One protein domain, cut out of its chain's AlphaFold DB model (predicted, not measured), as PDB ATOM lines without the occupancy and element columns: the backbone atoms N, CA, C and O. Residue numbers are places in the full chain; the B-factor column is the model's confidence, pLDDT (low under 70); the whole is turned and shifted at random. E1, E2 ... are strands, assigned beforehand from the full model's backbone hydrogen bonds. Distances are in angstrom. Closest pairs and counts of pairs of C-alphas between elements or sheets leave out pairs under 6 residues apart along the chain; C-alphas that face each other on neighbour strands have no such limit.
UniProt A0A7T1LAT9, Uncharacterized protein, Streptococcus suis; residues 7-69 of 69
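Overview. This is residues 7 to 69 of the 69 residues of an uncharacterized protein of Streptococcus suis (UniProt A0A7T1LAT9). One twisted sheet of five antiparallel strands makes the main body, and a small two-strand ribbon, E2 with E7, lies off one face near the sheet's E1 edge, apart from the strands of the large sheet. The link of residues 19 to 24 runs from this ribbon to E3, at the opposite edge of the sheet. The printed part has 63 residues, with seven named strands from E1 to E7 along the chain and no named helix; the class is all strand. The large sheet has the order E1, E6, E5, E4, E3. The whole is compact, with a radius of gyration of the C-alphas of 11.6 A and spans of 32 by 28 by 16 A.

Arrangement. E1, residues 7 to 11, is an edge strand, antiparallel to E6, residues 55 to 60, at 160 degrees between their directions; N 8 and O 58 are 3.0 A apart, within hydrogen-bond range. E2, residues 16 to 18, is only just apart from E1, with closest C-alphas 8.0 A apart. E3, residues 25 to 31, is the other edge strand. E3 forms a hairpin with E4, residues 34 to 40, where N 27 and O 38 are 2.8 A apart. E4 forms the next hairpin with E5, residues 46 to 52, at 170 degrees, and N 39 and O 47 are 2.7 A apart. E5 and E6 form a third hairpin, with N 57 and O 50 2.9 A apart. E3, E4, E5 and E6 are a meander, each strand the antiparallel neighbour of the one before. From edge to edge of the sheet the strands' lines turn by 62 degrees. E7, residues 66 to 68, is antiparallel to E2 at 144 degrees; N 67 and O 17 are 2.8 A apart. E7 is only just apart from E1, the closest C-alphas being 8.2 A apart.

Along the chain. E1 begins at C-alpha 7, (19.126, 3.307, -27.317), and measures 13.9 A from first to last C-alpha. E2 and E7 have three residues each. E3 measures 19.2 A, E4 19.5 A, E5 19.7 A and E6 16.5 A. E5 begins at C-alpha 46, (15.454, -6.051, -33.927), and E7 ends at C-alpha 68, (34.584, -1.731, -23.042).

Size, cuts and confidence. The two C-alphas farthest apart are those of Asp 43 and Asp 53, at 31.7 A. The printed part has no cut. The link from E2 to E3, six residues, is short but not tight; the other links are tight. The mean pLDDT of the printed part is 87.4, and residues 23, 24 and 69 are under 70.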
ATOM      1  N   HIS A   7      18.202   2.510 -26.518       94.44
ATOM      2  CA  HIS A   7      19.126   3.307 -27.317       94.44
ATOM      3  C   HIS A   7      20.435   3.509 -26.566       94.44
ATOM      4  O   HIS A   7      20.438   3.822 -25.374       94.44
ATOM      5  N   VAL A   8      21.547   3.339 -27.276       94.06
ATOM      6  CA  VAL A   8      22.876   3.740 -26.814       94.06
ATOM      7  C   VAL A   8      23.614   4.469 -27.928       94.06
ATOM      8  O   VAL A   8      23.456   4.159 -29.109       94.06
ATOM      9  N   ARG A   9      24.463   5.417 -27.531       94.62
ATOM     10  CA  ARG A   9      25.380   6.130 -28.418       94.62
ATOM     11  C   ARG A   9      26.793   6.050 -27.865       94.62
ATOM     12  O   ARG A   9      26.998   6.262 -26.672       94.62
ATOM     13  N   PHE A  10      27.755   5.810 -28.742       93.44
ATOM     14  CA  PHE A  10      29.182   5.839 -28.427       93.44
ATOM     15  C   PHE A  10      29.974   6.385 -29.620       93.44
ATOM     16  O   PHE A  10      29.442   6.492 -30.730       93.44
ATOM     17  N   LYS A  11      31.228   6.796 -29.404       94.06
ATOM     18  CA  LYS A  11      32.079   7.235 -30.515       94.06
ATOM     19  C   LYS A  11      32.555   6.014 -31.281       94.06
ATOM     20  O   LYS A  11      32.894   5.003 -30.685       94.06
ATOM     21  N   GLN A  12      32.683   6.127 -32.595       89.31
ATOM     22  CA  GLN A  12      33.250   5.062 -33.427       89.31
ATOM     23  C   GLN A  12      34.701   4.720 -33.035       89.31
ATOM     24  O   GLN A  12      35.161   3.607 -33.269       89.31
ATOM     25  N   SER A  13      35.415   5.671 -32.426       91.69
ATOM     26  CA  SER A  13      36.751   5.461 -31.859       91.69
ATOM     27  C   SER A  13      36.754   4.680 -30.544       91.69
ATOM     28  O   SER A  13      37.823   4.264 -30.100       91.69
ATOM     29  N   ASP A  14      35.603   4.543 -29.884       89.00
ATOM     30  CA  ASP A  14      35.508   3.822 -28.624       89.00
ATOM     31  C   ASP A  14      35.546   2.324 -28.934       89.00
ATOM     32  O   ASP A  14      34.739   1.813 -29.713       89.00
ATOM     33  N   ASN A  15      36.494   1.608 -28.330       83.31
ATOM     34  CA  ASN A  15      36.596   0.163 -28.490       83.31
ATOM     35  C   ASN A  15      35.541  -0.525 -27.614       83.31
ATOM     36  O   ASN A  15      35.815  -0.988 -26.505       83.31
ATOM     37  N   VAL A  16      34.295  -0.503 -28.081       86.19
ATOM     38  CA  VAL A  16      33.151  -1.081 -27.379       86.19
ATOM     39  C   VAL A  16      32.505  -2.184 -28.200       86.19
ATOM     40  O   VAL A  16      32.432  -2.142 -29.425       86.19
ATOM     41  N   SER A  17      31.993  -3.180 -27.490       84.31
ATOM     42  CA  SER A  17      31.188  -4.263 -28.047       84.31
ATOM     43  C   SER A  17      29.870  -4.366 -27.286       84.31
ATOM     44  O   SER A  17      29.771  -3.949 -26.131       84.31
ATOM     45  N   TYR A  18      28.844  -4.922 -27.918       82.12
ATOM     46  CA  TYR A  18      27.568  -5.224 -27.272       82.12
ATOM     47  C   TYR A  18      27.103  -6.622 -27.673       82.12
ATOM     48  O   TYR A  18      27.446  -7.132 -28.738       82.12
ATOM     49  N   SER A  19      26.357  -7.271 -26.781       80.69
ATOM     50  CA  SER A  19      25.827  -8.614 -27.016       80.69
ATOM     51  C   SER A  19      24.521  -8.553 -27.807       80.69
ATOM     52  O   SER A  19      23.668  -7.715 -27.521       80.69
ATOM     53  N   THR A  20      24.355  -9.460 -28.769       79.75
ATOM     54  CA  THR A  20      23.096  -9.673 -29.494       79.75
ATOM     55  C   THR A  20      22.494 -11.032 -29.111       79.75
ATOM     56  O   THR A  20      23.248 -11.962 -28.815       79.75
ATOM     57  N   PRO A  21      21.154 -11.169 -29.071       72.88
ATOM     58  CA  PRO A  21      20.484 -12.407 -28.659       72.88
ATOM     59  C   PRO A  21      20.685 -13.572 -29.644       72.88
ATOM     60  O   PRO A  21      20.700 -14.727 -29.224       72.88
ATOM     61  N   SER A  22      20.914 -13.291 -30.931       71.69
ATOM     62  CA  SER A  22      21.392 -14.263 -31.925       71.69
ATOM     63  C   SER A  22      22.073 -13.545 -33.104       71.69
ATOM     64  O   SER A  22      22.323 -12.343 -33.024       71.69
ATOM     65  N   ALA A  23      22.428 -14.254 -34.180       63.34
ATOM     66  CA  ALA A  23      22.932 -13.670 -35.426       63.34
ATOM     67  C   ALA A  23      22.322 -14.426 -36.613       63.34
ATOM     68  O   ALA A  23      22.937 -15.345 -37.145       63.34
ATOM     69  N   GLU A  24      21.089 -14.080 -36.987       67.75
ATOM     70  CA  GLU A  24      20.382 -14.784 -38.069       67.75
ATOM     71  C   GLU A  24      20.080 -13.902 -39.288       67.75
ATOM     72  O   GLU A  24      20.158 -14.394 -40.412       67.75
ATOM     73  N   GLY A  25      19.831 -12.598 -39.112       74.31
ATOM     74  CA  GLY A  25      19.588 -11.667 -40.219       74.31
ATOM     75  C   GLY A  25      20.419 -10.390 -40.123       74.31
ATOM     76  O   GLY A  25      20.417  -9.725 -39.087       74.31
ATOM     77  N   ARG A  26      21.096 -10.018 -41.218       82.31
ATOM     78  CA  ARG A  26      21.782  -8.726 -41.381       82.31
ATOM     79  C   ARG A  26      21.418  -8.104 -42.725       82.31
ATOM     80  O   ARG A  26      21.656  -8.699 -43.771       82.31
ATOM     81  N   GLU A  27      20.924  -6.878 -42.680       86.00
ATOM     82  CA  GLU A  27      20.680  -6.015 -43.829       86.00
ATOM     83  C   GLU A  27      21.531  -4.748 -43.682       86.00
ATOM     84  O   GLU A  27      21.570  -4.133 -42.616       86.00
ATOM     85  N   ILE A  28      22.239  -4.362 -44.742       85.69
ATOM     86  CA  ILE A  28      23.019  -3.121 -44.781       85.69
ATOM     87  C   ILE A  28      22.287  -2.153 -45.707       85.69
ATOM     88  O   ILE A  28      22.068  -2.453 -46.878       85.69
ATOM     89  N   ILE A  29      21.916  -0.996 -45.169       88.62
ATOM     90  CA  ILE A  29      21.188   0.066 -45.852       88.62
ATOM     91  C   ILE A  29      22.122   1.275 -45.941       88.62
ATOM     92  O   ILE A  29      22.457   1.910 -44.941       88.62
ATOM     93  N   SER A  30      22.543   1.614 -47.156       79.62
ATOM     94  CA  SER A  30      23.367   2.802 -47.387       79.62
ATOM     95  C   SER A  30      22.484   4.040 -47.511       79.62
ATOM     96  O   SER A  30      21.697   4.152 -48.452       79.62
ATOM     97  N   ILE A  31      22.638   4.994 -46.593       85.62
ATOM     98  CA  ILE A  31      21.982   6.305 -46.646       85.62
ATOM     99  C   ILE A  31      23.061   7.363 -46.904       85.62
ATOM    100  O   ILE A  31      24.199   7.249 -46.458       85.62
ATOM    101  N   LYS A  32      22.752   8.418 -47.663       88.50
ATOM    102  CA  LYS A  32      23.734   9.482 -47.914       88.50
ATOM    103  C   LYS A  32      24.168  10.117 -46.584       88.50
ATOM    104  O   LYS A  32      23.358  10.768 -45.935       88.50
ATOM    105  N   GLY A  33      25.442   9.953 -46.221       85.44
ATOM    106  CA  GLY A  33      26.019  10.477 -44.976       85.44
ATOM    107  C   GLY A  33      25.940   9.535 -43.768       85.44
ATOM    108  O   GLY A  33      26.434   9.904 -42.709       85.44
ATOM    109  N   ALA A  34      25.369   8.335 -43.912       90.31
ATOM    110  CA  ALA A  34      25.309   7.353 -42.833       90.31
ATOM    111  C   ALA A  34      25.347   5.908 -43.353       90.31
ATOM    112  O   ALA A  34      24.701   5.566 -44.344       90.31
ATOM    113  N   GLU A  35      26.048   5.030 -42.644       91.56
ATOM    114  CA  GLU A  35      25.926   3.585 -42.842       91.56
ATOM    115  C   GLU A  35      24.921   3.034 -41.832       91.56
ATOM    116  O   GLU A  35      25.115   3.158 -40.622       91.56
ATOM    117  N   VAL A  36      23.839   2.432 -42.321       92.81
ATOM    118  CA  VAL A  36      22.824   1.817 -41.470       92.81
ATOM    119  C   VAL A  36      22.920   0.305 -41.603       92.81
ATOM    120  O   VAL A  36      22.921  -0.238 -42.701       92.81
ATOM    121  N   THR A  37      22.980  -0.399 -40.483       91.75
ATOM    122  CA  THR A  37      22.847  -1.854 -40.431       91.75
ATOM    123  C   THR A  37      21.604  -2.199 -39.629       91.75
ATOM    124  O   THR A  37      21.496  -1.816 -38.467       91.75
ATOM    125  N   LYS A  38      20.682  -2.950 -40.226       91.25
ATOM    126  CA  LYS A  38      19.536  -3.542 -39.541       91.25
ATOM    127  C   LYS A  38      19.798  -5.032 -39.318       91.25
ATOM    128  O   LYS A  38      20.272  -5.729 -40.210       91.25
ATOM    129  N   MET A  39      19.486  -5.524 -38.130       90.62
ATOM    130  CA  MET A  39      19.503  -6.938 -37.778       90.62
ATOM    131  C   MET A  39      18.119  -7.346 -37.283       90.62
ATOM    132  O   MET A  39      17.520  -6.638 -36.473       90.62
ATOM    133  N   LEU A  40      17.622  -8.474 -37.787       88.88
ATOM    134  CA  LEU A  40      16.407  -9.136 -37.314       88.88
ATOM    135  C   LEU A  40      16.819 -10.508 -36.781       88.88
ATOM    136  O   LEU A  40      17.498 -11.272 -37.471       88.88
ATOM    137  N   PHE A  41      16.451 -10.788 -35.539       87.19
ATOM    138  CA  PHE A  41      16.818 -12.003 -34.826       87.19
ATOM    139  C   PHE A  41      15.683 -13.036 -34.882       87.19
ATOM    140  O   PHE A  41      14.519 -12.696 -35.093       87.19
ATOM    141  N   ALA A  42      16.037 -14.308 -34.678       84.00
ATOM    142  CA  ALA A  42      15.129 -15.465 -34.706       84.00
ATOM    143  C   ALA A  42      13.880 -15.310 -33.822       84.00
ATOM    144  O   ALA A  42      12.802 -15.812 -34.129       84.00
ATOM    145  N   ASP A  43      14.057 -14.637 -32.687       84.38
ATOM    146  CA  ASP A  43      13.052 -14.413 -31.649       84.38
ATOM    147  C   ASP A  43      12.161 -13.190 -31.929       84.38
ATOM    148  O   ASP A  43      11.318 -12.834 -31.104       84.38
ATOM    149  N   GLY A  44      12.333 -12.551 -33.091       85.31
ATOM    150  CA  GLY A  44      11.616 -11.346 -33.490       85.31
ATOM    151  C   GLY A  44      12.215 -10.054 -32.939       85.31
ATOM    152  O   GLY A  44      11.650  -8.988 -33.183       85.31
ATOM    153  N   ASN A  45      13.344 -10.112 -32.222       88.44
ATOM    154  CA  ASN A  45      14.051  -8.905 -31.822       88.44
ATOM    155  C   ASN A  45      14.680  -8.199 -33.025       88.44
ATOM    156  O   ASN A  45      15.109  -8.824 -33.995       88.44
ATOM    157  N   GLU A  46      14.816  -6.885 -32.918       90.44
ATOM    158  CA  GLU A  46      15.454  -6.051 -33.927       90.44
ATOM    159  C   GLU A  46      16.594  -5.240 -33.318       90.44
ATOM    160  O   GLU A  46      16.540  -4.831 -32.155       90.44
ATOM    161  N   LEU A  47      17.619  -4.981 -34.129       91.94
ATOM    162  CA  LEU A  47      18.668  -4.014 -33.835       91.94
ATOM    163  C   LEU A  47      18.949  -3.156 -35.067       91.94
ATOM    164  O   LEU A  47      19.107  -3.666 -36.170       91.94
ATOM    165  N   LEU A  48      19.039  -1.848 -34.875       93.12
ATOM    166  CA  LEU A  48      19.422  -0.881 -35.892       93.12
ATOM    167  C   LEU A  48      20.677  -0.149 -35.424       93.12
ATOM    168  O   LEU A  48      20.658   0.513 -34.393       93.12
ATOM    169  N   SER A  49      21.760  -0.267 -36.178       92.81
ATOM    170  CA  SER A  49      23.005   0.463 -35.961       92.81
ATOM    171  C   SER A  49      23.140   1.529 -37.036       92.81
ATOM    172  O   SER A  49      23.017   1.220 -38.217       92.81
ATOM    173  N   VAL A  50      23.420   2.766 -36.647       94.44
ATOM    174  CA  VAL A  50      23.616   3.904 -37.550       94.44
ATOM    175  C   VAL A  50      24.977   4.516 -37.264       94.44
ATOM    176  O   VAL A  50      25.217   5.013 -36.165       94.44
ATOM    177  N   ILE A  51      25.868   4.481 -38.251       92.88
ATOM    178  CA  ILE A  51      27.197   5.085 -38.186       92.88
ATOM    179  C   ILE A  51      27.162   6.390 -38.979       92.88
ATOM    180  O   ILE A  51      26.916   6.375 -40.185       92.88
ATOM    181  N   HIS A  52      27.400   7.513 -38.305       93.06
ATOM    182  CA  HIS A  52      27.407   8.854 -38.900       93.06
ATOM    183  C   HIS A  52      28.284   9.797 -38.077       93.06
ATOM    184  O   HIS A  52      28.366   9.657 -36.859       93.06
ATOM    185  N   ASP A  53      28.979  10.723 -38.739       91.56
ATOM    186  CA  ASP A  53      29.765  11.796 -38.105       91.56
ATOM    187  C   ASP A  53      30.692  11.349 -36.946       91.56
ATOM    188  O   ASP A  53      30.888  12.063 -35.962       91.56
ATOM    189  N   GLY A  54      31.282  10.148 -37.046       91.94
ATOM    190  CA  GLY A  54      32.185   9.581 -36.031       91.94
ATOM    191  C   GLY A  54      31.492   8.990 -34.796       91.94
ATOM    192  O   GLY A  54      32.165   8.625 -33.829       91.94
ATOM    193  N   PHE A  55      30.167   8.865 -34.820       94.44
ATOM    194  CA  PHE A  55      29.354   8.225 -33.793       94.44
ATOM    195  C   PHE A  55      28.681   6.960 -34.316       94.44
ATOM    196  O   PHE A  55      28.456   6.789 -35.515       94.44
ATOM    197  N   VAL A  56      28.337   6.088 -33.374       94.44
ATOM    198  CA  VAL A  56      27.496   4.920 -33.601       94.44
ATOM    199  C   VAL A  56      26.287   5.032 -32.683       94.44
ATOM    200  O   VAL A  56      26.425   5.076 -31.459       94.44
ATOM    201  N   ASP A  57      25.102   5.098 -33.279       94.69
ATOM    202  CA  ASP A  57      23.820   4.987 -32.591       94.69
ATOM    203  C   ASP A  57      23.282   3.569 -32.762       94.69
ATOM    204  O   ASP A  57      23.166   3.085 -33.886       94.69
ATOM    205  N   VAL A  58      22.929   2.908 -31.661       94.12
ATOM    206  CA  VAL A  58      22.343   1.565 -31.681       94.12
ATOM    207  C   VAL A  58      20.977   1.609 -31.017       94.12
ATOM    208  O   VAL A  58      20.859   2.020 -29.863       94.12
ATOM    209  N   TYR A  59      19.961   1.162 -31.745       93.62
ATOM    210  CA  TYR A  59      18.590   0.990 -31.279       93.62
ATOM    211  C   TYR A  59      18.263  -0.497 -31.249       93.62
ATOM    212  O   TYR A  59      18.608  -1.204 -32.193       93.62
ATOM    213  N   ALA A  60      17.595  -0.982 -30.210       93.31
ATOM    214  CA  ALA A  60      17.213  -2.387 -30.118       93.31
ATOM    215  C   ALA A  60      15.891  -2.584 -29.379       93.31
ATOM    216  O   ALA A  60      15.524  -1.785 -28.520       93.31
ATOM    217  N   THR A  61      15.194  -3.681 -29.663       92.31
ATOM    218  CA  THR A  61      13.991  -4.108 -28.916       92.31
ATOM    219  C   THR A  61      14.325  -4.883 -27.634       92.31
ATOM    220  O   THR A  61      13.436  -5.384 -26.951       92.31
ATOM    221  N   PHE A  62      15.611  -4.980 -27.289       89.88
ATOM    222  CA  PHE A  62      16.145  -5.658 -26.108       89.88
ATOM    223  C   PHE A  62      17.208  -4.786 -25.420       89.88
ATOM    224  O   PHE A  62      17.798  -3.917 -26.068       89.88
ATOM    225  N   PRO A  63      17.483  -5.000 -24.119       90.38
ATOM    226  CA  PRO A  63      18.474  -4.217 -23.391       90.38
ATOM    227  C   PRO A  63      19.866  -4.286 -24.025       90.38
ATOM    228  O   PRO A  63      20.426  -5.369 -24.204       90.38
ATOM    229  N   ILE A  64      20.451  -3.122 -24.307       89.38
ATOM    230  CA  ILE A  64      21.809  -3.013 -24.845       89.38
ATOM    231  C   ILE A  64      22.782  -2.796 -23.686       89.38
ATOM    232  O   ILE A  64      22.663  -1.829 -22.935       89.38
ATOM    233  N   VAL A  65      23.771  -3.680 -23.556       87.06
ATOM    234  CA  VAL A  65      24.841  -3.566 -22.555       87.06
ATOM    235  C   VAL A  65      26.170  -3.385 -23.275       87.06
ATOM    236  O   VAL A  65      26.669  -4.317 -23.908       87.06
ATOM    237  N   LEU A  66      26.739  -2.182 -23.171       87.75
ATOM    238  CA  LEU A  66      28.062  -1.873 -23.710       87.75
ATOM    239  C   LEU A  66      29.154  -2.495 -22.833       87.75
ATOM    240  O   LEU A  66      29.155  -2.339 -21.610       87.75
ATOM    241  N   LYS A  67      30.110  -3.165 -23.470       86.56
ATOM    242  CA  LYS A  67      31.330  -3.688 -22.855       86.56
ATOM    243  C   LYS A  67      32.528  -2.988 -23.478       86.56
ATOM    244  O   LYS A  67      32.713  -3.056 -24.691       86.56
ATOM    245  N   HIS A  68      33.317  -2.332 -22.638       81.06
ATOM    246  CA  HIS A  68      34.584  -1.731 -23.042       81.06
ATOM    247  C   HIS A  68      35.632  -2.839 -23.160       81.06
ATOM    248  O   HIS A  68      35.685  -3.712 -22.287       81.06
ATOM    249  N   GLN A  69      36.393  -2.824 -24.253       68.56
ATOM    250  CA  GLN A  69      37.489  -3.757 -24.516       68.56
ATOM    251  C   GLN A  69      38.845  -3.139 -24.191       68.56
ATOM    252  O   GLN A  69      39.022  -1.925 -24.445       68.56
TER     253      GLN A  69